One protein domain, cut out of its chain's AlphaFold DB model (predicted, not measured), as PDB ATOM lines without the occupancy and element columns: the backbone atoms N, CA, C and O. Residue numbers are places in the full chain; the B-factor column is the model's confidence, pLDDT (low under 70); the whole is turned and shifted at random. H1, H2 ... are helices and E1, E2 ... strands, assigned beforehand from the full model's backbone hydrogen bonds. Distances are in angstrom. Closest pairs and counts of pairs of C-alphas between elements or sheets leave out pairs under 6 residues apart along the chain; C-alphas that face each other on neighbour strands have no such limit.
ATOM      1  N   ASP A 100      21.225 -63.691 -75.773       95.62
ATOM      2  CA  ASP A 100      19.858 -63.905 -75.297       95.62
ATOM      3  C   ASP A 100      19.408 -62.702 -74.448       95.62
ATOM      4  O   ASP A 100      20.246 -62.007 -73.865       95.62
ATOM      5  N   VAL A 101      18.100 -62.428 -74.392       95.75
ATOM      6  CA  VAL A 101      17.531 -61.332 -73.584       95.75
ATOM      7  C   VAL A 101      17.847 -61.567 -72.104       95.75
ATOM      8  O   VAL A 101      17.597 -62.649 -71.574       95.75
ATOM      9  N   ASP A 102      18.387 -60.555 -71.426       95.25
ATOM     10  CA  ASP A 102      18.635 -60.606 -69.985       95.25
ATOM     11  C   ASP A 102      17.324 -60.377 -69.222       95.25
ATOM     12  O   ASP A 102      16.935 -59.242 -68.953       95.25
ATOM     13  N   THR A 103      16.619 -61.465 -68.913       90.38
ATOM     14  CA  THR A 103      15.354 -61.428 -68.161       90.38
ATOM     15  C   THR A 103      15.547 -61.212 -66.661       90.38
ATOM     16  O   THR A 103      14.573 -60.996 -65.950       90.38
ATOM     17  N   GLU A 104      16.777 -61.339 -66.156       91.31
ATOM     18  CA  GLU A 104      17.090 -61.148 -64.734       91.31
ATOM     19  C   GLU A 104      17.442 -59.686 -64.419       91.31
ATOM     20  O   GLU A 104      17.352 -59.251 -63.270       91.31
ATOM     21  N   SER A 105      17.847 -58.927 -65.437       90.31
ATOM     22  CA  SER A 105      18.142 -57.502 -65.348       90.31
ATOM     23  C   SER A 105      16.876 -56.647 -65.430       90.31
ATOM     24  O   SER A 105      16.024 -56.844 -66.290       90.31
ATOM     25  N   ASN A 106      16.811 -55.608 -64.596       90.38
ATOM     26  CA  ASN A 106      15.764 -54.582 -64.643       90.38
ATOM     27  C   ASN A 106      15.938 -53.585 -65.806       90.38
ATOM     28  O   ASN A 106      15.205 -52.607 -65.898       90.38
ATOM     29  N   PHE A 107      16.923 -53.798 -66.685       92.00
ATOM     30  CA  PHE A 107      17.194 -52.925 -67.827       92.00
ATOM     31  C   PHE A 107      15.959 -52.712 -68.718       92.00
ATOM     32  O   PHE A 107      15.703 -51.599 -69.173       92.00
ATOM     33  N   TRP A 108      15.189 -53.775 -68.958       89.31
ATOM     34  CA  TRP A 108      14.007 -53.714 -69.817       89.31
ATOM     35  C   TRP A 108      12.802 -53.068 -69.138       89.31
ATOM     36  O   TRP A 108      11.964 -52.503 -69.839       89.31
ATOM     37  N   ASP A 109      12.738 -53.096 -67.805       88.06
ATOM     38  CA  ASP A 109      11.652 -52.468 -67.051       88.06
ATOM     39  C   ASP A 109      11.611 -50.966 -67.342       88.06
ATOM     40  O   ASP A 109      10.548 -50.434 -67.630       88.06
ATOM     41  N   ASP A 110      12.766 -50.295 -67.374       85.56
ATOM     42  CA  ASP A 110      12.846 -48.859 -67.663       85.56
ATOM     43  C   ASP A 110      12.496 -48.535 -69.129       85.56
ATOM     44  O   ASP A 110      11.821 -47.544 -69.406       85.56
ATOM     45  N   ILE A 111      12.922 -49.380 -70.076       85.56
ATOM     46  CA  ILE A 111      12.651 -49.205 -71.517       85.56
ATOM     47  C   ILE A 111      11.155 -49.382 -71.825       85.56
ATOM     48  O   ILE A 111      10.607 -48.680 -72.679       85.56
ATOM     49  N   PHE A 112      10.488 -50.322 -71.148       83.88
ATOM     50  CA  PHE A 112       9.087 -50.657 -71.400       83.88
ATOM     51  C   PHE A 112       8.098 -50.054 -70.392       83.88
ATOM     52  O   PHE A 112       6.899 -50.099 -70.659       83.88
ATOM     53  N   ALA A 113       8.549 -49.430 -69.297       82.06
ATOM     54  CA  ALA A 113       7.684 -48.799 -68.288       82.06
ATOM     55  C   ALA A 113       6.738 -47.734 -68.865       82.06
ATOM     56  O   ALA A 113       5.659 -47.503 -68.322       82.06
ATOM     57  N   GLU A 114       7.123 -47.081 -69.962       73.88
ATOM     58  CA  GLU A 114       6.300 -46.062 -70.622       73.88
ATOM     59  C   GLU A 114       5.294 -46.648 -71.629       73.88
ATOM     60  O   GLU A 114       4.524 -45.897 -72.237       73.88
ATOM     61  N   ARG A 115       5.267 -47.976 -71.834       73.25
ATOM     62  CA  ARG A 115       4.359 -48.591 -72.808       73.25
ATOM     63  C   ARG A 115       2.959 -48.832 -72.228       73.25
ATOM     64  O   ARG A 115       2.822 -49.363 -71.131       73.25
ATOM     65  N   PRO A 116       1.900 -48.485 -72.983       58.34
ATOM     66  CA  PRO A 116       0.521 -48.523 -72.498       58.34
ATOM     67  C   PRO A 116      -0.134 -49.914 -72.498       58.34
ATOM     68  O   PRO A 116      -1.272 -50.015 -72.045       58.34
ATOM     69  N   ASP A 117       0.526 -50.965 -73.000       70.31
ATOM     70  CA  ASP A 117      -0.060 -52.307 -73.115       70.31
ATOM     71  C   ASP A 117       0.544 -53.283 -72.079       70.31
ATOM     72  O   ASP A 117       1.665 -53.761 -72.264       70.31
ATOM     73  N   PRO A 118      -0.182 -53.600 -70.991       62.22
ATOM     74  CA  PRO A 118       0.265 -54.533 -69.956       62.22
ATOM     75  C   PRO A 118       0.127 -56.018 -70.345       62.22
ATOM     76  O   PRO A 118       0.510 -56.886 -69.562       62.22
ATOM     77  N   HIS A 119      -0.447 -56.336 -71.510       64.19
ATOM     78  CA  HIS A 119      -0.696 -57.708 -71.969       64.19
ATOM     79  C   HIS A 119       0.346 -58.214 -72.966       64.19
ATOM     80  O   HIS A 119       0.396 -59.411 -73.260       64.19
ATOM     81  N   THR A 120       1.205 -57.333 -73.467       67.12
ATOM     82  CA  THR A 120       2.297 -57.718 -74.356       67.12
ATOM     83  C   THR A 120       3.472 -58.224 -73.528       67.12
ATOM     84  O   THR A 120       3.975 -57.505 -72.671       67.12
ATOM     85  N   ASN A 121       3.914 -59.467 -73.760       68.25
ATOM     86  CA  ASN A 121       5.105 -60.010 -73.101       68.25
ATOM     87  C   ASN A 121       6.333 -59.171 -73.513       68.25
ATOM     88  O   ASN A 121       6.790 -59.320 -74.653       68.25
ATOM     89  N   PRO A 122       6.907 -58.347 -72.613       68.00
ATOM     90  CA  PRO A 122       7.990 -57.428 -72.968       68.00
ATOM     91  C   PRO A 122       9.220 -58.177 -73.489       68.00
ATOM     92  O   PRO A 122       9.946 -57.692 -74.353       68.00
ATOM     93  N   HIS A 123       9.426 -59.410 -73.016       70.12
ATOM     94  CA  HIS A 123      10.568 -60.236 -73.390       70.12
ATOM     95  C   HIS A 123      10.475 -60.796 -74.812       70.12
ATOM     96  O   HIS A 123      11.506 -61.025 -75.437       70.12
ATOM     97  N   ALA A 124       9.262 -61.010 -75.335       75.00
ATOM     98  CA  ALA A 124       9.082 -61.505 -76.699       75.00
ATOM     99  C   ALA A 124       9.427 -60.425 -77.736       75.00
ATOM    100  O   ALA A 124      10.020 -60.725 -78.768       75.00
ATOM    101  N   GLU A 125       9.102 -59.164 -77.442       79.50
ATOM    102  CA  GLU A 125       9.470 -58.029 -78.294       79.50
ATOM    103  C   GLU A 125      10.939 -57.636 -78.139       79.50
ATOM    104  O   GLU A 125      11.561 -57.201 -79.109       79.50
ATOM    105  N   ALA A 126      11.507 -57.817 -76.941       84.31
ATOM    106  CA  ALA A 126      12.914 -57.550 -76.673       84.31
ATOM    107  C   ALA A 126      13.850 -58.421 -77.523       84.31
ATOM    108  O   ALA A 126      14.965 -57.998 -77.799       84.31
ATOM    109  N   ASP A 127      13.440 -59.597 -78.004       88.50
ATOM    110  CA  ASP A 127      14.300 -60.451 -78.839       88.50
ATOM    111  C   ASP A 127      14.318 -60.061 -80.334       88.50
ATOM    112  O   ASP A 127      14.434 -60.905 -81.226       88.50
ATOM    113  N   SER A 128      14.194 -58.765 -80.636       88.94
ATOM    114  CA  SER A 128      14.326 -58.236 -81.995       88.94
ATOM    115  C   SER A 128      15.782 -57.888 -82.332       88.94
ATOM    116  O   SER A 128      16.575 -57.475 -81.481       88.94
ATOM    117  N   GLU A 129      16.153 -58.015 -83.608       89.31
ATOM    118  CA  GLU A 129      17.499 -57.642 -84.073       89.31
ATOM    119  C   GLU A 129      17.765 -56.134 -83.924       89.31
ATOM    120  O   GLU A 129      18.889 -55.703 -83.662       89.31
ATOM    121  N   GLU A 130      16.714 -55.323 -84.049       89.75
ATOM    122  CA  GLU A 130      16.771 -53.874 -83.862       89.75
ATOM    123  C   GLU A 130      17.193 -53.530 -82.430       89.75
ATOM    124  O   GLU A 130      18.132 -52.751 -82.235       89.75
ATOM    125  N   TYR A 131      16.594 -54.190 -81.436       91.81
ATOM    126  CA  TYR A 131      16.940 -53.986 -80.035       91.81
ATOM    127  C   TYR A 131      18.303 -54.567 -79.657       91.81
ATOM    128  O   TYR A 131      19.031 -53.920 -78.905       91.81
ATOM    129  N   ARG A 132      18.736 -55.692 -80.248       93.25
ATOM    130  CA  ARG A 132      20.098 -56.231 -80.036       93.25
ATOM    131  C   ARG A 132      21.188 -55.235 -80.406       93.25
ATOM    132  O   ARG A 132      22.267 -55.227 -79.811       93.25
ATOM    133  N   LYS A 133      20.910 -54.397 -81.402       91.31
ATOM    134  CA  LYS A 133      21.824 -53.368 -81.888       91.31
ATOM    135  C   LYS A 133      21.735 -52.068 -81.100       91.31
ATOM    136  O   LYS A 133      22.767 -51.429 -80.897       91.31
ATOM    137  N   GLU A 134      20.527 -51.655 -80.733       94.56
ATOM    138  CA  GLU A 134      20.292 -50.400 -80.019       94.56
ATOM    139  C   GLU A 134      20.664 -50.505 -78.536       94.56
ATOM    140  O   GLU A 134      21.321 -49.605 -78.017       94.56
ATOM    141  N   TYR A 135      20.346 -51.639 -77.910       94.88
ATOM    142  CA  TYR A 135      20.510 -51.893 -76.479       94.88
ATOM    143  C   TYR A 135      21.271 -53.201 -76.206       94.88
ATOM    144  O   TYR A 135      20.748 -54.104 -75.550       94.88
ATOM    145  N   PRO A 136      22.523 -53.352 -76.680       95.56
ATOM    146  CA  PRO A 136      23.311 -54.570 -76.469       95.56
ATOM    147  C   PRO A 136      23.523 -54.910 -74.984       95.56
ATOM    148  O   PRO A 136      23.861 -56.044 -74.643       95.56
ATOM    149  N   GLU A 137      23.360 -53.940 -74.087       96.00
ATOM    150  CA  GLU A 137      23.407 -54.124 -72.645       96.00
ATOM    151  C   GLU A 137      22.187 -54.828 -72.040       96.00
ATOM    152  O   GLU A 137      22.320 -55.367 -70.945       96.00
ATOM    153  N   GLY A 138      21.056 -54.888 -72.744       95.62
ATOM    154  CA  GLY A 138      19.876 -55.652 -72.331       95.62
ATOM    155  C   GLY A 138      19.987 -57.154 -72.608       95.62
ATOM    156  O   GLY A 138      19.036 -57.898 -72.382       95.62
ATOM    157  N   TYR A 139      21.134 -57.614 -73.111       97.19
ATOM    158  CA  TYR A 139      21.354 -59.006 -73.492       97.19
ATOM    159  C   TYR A 139      22.556 -59.614 -72.777       97.19
ATOM    160  O   TYR A 139      23.505 -58.920 -72.397       97.19
ATOM    161  N   ILE A 140      22.559 -60.939 -72.678       97.62
ATOM    162  CA  ILE A 140      23.632 -61.747 -72.108       97.62
ATOM    163  C   ILE A 140      24.082 -62.838 -73.076       97.62
ATOM    164  O   ILE A 140      23.305 -63.448 -73.799       97.62
ATOM    165  N   TRP A 141      25.383 -63.105 -73.083       97.56
ATOM    166  CA  TRP A 141      25.955 -64.210 -73.843       97.56
ATOM    167  C   TRP A 141      25.800 -65.525 -73.078       97.56
ATOM    168  O   TRP A 141      26.471 -65.700 -72.057       97.56
ATOM    169  N   SER A 142      25.066 -66.500 -73.621       97.50
ATOM    170  CA  SER A 142      24.835 -67.812 -72.976       97.50
ATOM    171  C   SER A 142      26.110 -68.595 -72.651       97.50
ATOM    172  O   SER A 142      26.149 -69.432 -71.755       97.50
ATOM    173  N   CYS A 143      27.212 -68.316 -73.351       97.69
ATOM    174  CA  CYS A 143      28.487 -68.987 -73.098       97.69
ATOM    175  C   CYS A 143      29.232 -68.510 -71.841       97.69
ATOM    176  O   CYS A 143      30.169 -69.184 -71.411       97.69
ATOM    177  N   CYS A 144      28.907 -67.337 -71.293       97.25
ATOM    178  CA  CYS A 144      29.626 -66.799 -70.133       97.25
ATOM    179  C   CYS A 144      28.797 -65.906 -69.205       97.25
ATOM    180  O   CYS A 144      29.373 -65.348 -68.270       97.25
ATOM    181  N   ASN A 145      27.498 -65.750 -69.472       97.00
ATOM    182  CA  ASN A 145      26.550 -64.905 -68.742       97.00
ATOM    183  C   ASN A 145      27.067 -63.476 -68.544       97.00
ATOM    184  O   ASN A 145      26.893 -62.851 -67.503       97.00
ATOM    185  N   ARG A 146      27.797 -62.971 -69.541       97.19
ATOM    186  CA  ARG A 146      28.260 -61.587 -69.569       97.19
ATOM    187  C   ARG A 146      27.377 -60.801 -70.510       97.19
ATOM    188  O   ARG A 146      27.015 -61.301 -71.568       97.19
ATOM    189  N   ASN A 147      27.159 -59.550 -70.142       96.56
ATOM    190  CA  ASN A 147      26.453 -58.557 -70.933       96.56
ATOM    191  C   ASN A 147      26.928 -58.508 -72.407       96.56
ATOM    192  O   ASN A 147      28.127 -58.674 -72.678       96.56
ATOM    193  N   GLY A 148      26.009 -58.238 -73.336       95.50
ATOM    194  CA  GLY A 148      26.228 -58.232 -74.783       95.50
ATOM    195  C   GLY A 148      27.358 -57.314 -75.242       95.50
ATOM    196  O   GLY A 148      28.098 -57.650 -76.168       95.50
ATOM    197  N   THR A 149      27.602 -56.224 -74.510       95.88
ATOM    198  CA  THR A 149      28.699 -55.272 -74.764       95.88
ATOM    199  C   THR A 149      30.098 -55.819 -74.449       95.88
ATOM    200  O   THR A 149      31.117 -55.227 -74.827       95.88
ATOM    201  N   LYS A 150      30.207 -56.935 -73.716       97.00
ATOM    202  CA  LYS A 150      31.502 -57.472 -73.287       97.00
ATOM    203  C   LYS A 150      32.201 -58.206 -74.426       97.00
ATOM    204  O   LYS A 150      31.612 -58.974 -75.181       97.00
ATOM    205  N   ARG A 151      33.527 -58.035 -74.488       95.38
ATOM    206  CA  ARG A 151      34.397 -58.759 -75.429       95.38
ATOM    207  C   ARG A 151      34.271 -60.275 -75.257       95.38
ATOM    208  O   ARG A 151      34.062 -60.755 -74.142       95.38
ATOM    209  N   GLY A 152      34.537 -60.994 -76.350       96.19
ATOM    210  CA  GLY A 152      34.550 -62.456 -76.412       96.19
ATOM    211  C   GLY A 152      35.248 -63.127 -75.230       96.19
ATOM    212  O   GLY A 152      36.372 -62.756 -74.871       96.19
TER     213      GLY A 152
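This is residues 100 to 152 of the 258 residues of an uncharacterized protein of Microdochium bolleyi (UniProt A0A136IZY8). With little regular structure, this is a mostly looped, elongated chain: three short helices and a small patch where strand E1 runs between two short antiparallel pairings, residues 100 to 101 and 146 to 147. Residues 114 to 121 stick out as a free loop between H1 and H2. The printed part has 53 residues, in the order H1, H2, H3, E1; the class is mostly helix, with 20 residues in named elements. It is compact, with a radius of gyration of the C-alphas of 11.3 A, spanning 37 by 20 by 16 A.

H1, residues 107 to 112, is 9.1 A long from C-alpha 107 at (17.194, -52.925, -67.827). H3, residues 129 to 134, is 8.8 A; H2, residues 122 to 126, 6.2 A. E1, residues 139 to 141, is 7.0 A, ending at (25.955, -64.210, -73.843).

H1 and H2 only just touch, with 3 pairs of C-alphas within 8 A; the closest, Phe 112 and Pro 122, are 7.0 A apart. H2 and H3 meet only through their tight link. H1 is apart from H3 and E1. The closest C-alphas of H3 and E1, Arg 132 and Tyr 139, are 7.2 A apart. Every O i to N i+4 pair is within hydrogen-bond range in H2 and H3; in H1, 1 of 2.

The farthest C-alphas, Pro 116 and Gly 152, are 37.0 A apart. The printed part has no cut and no long link. Residues 116 and 118 to 122 have pLDDT under 70.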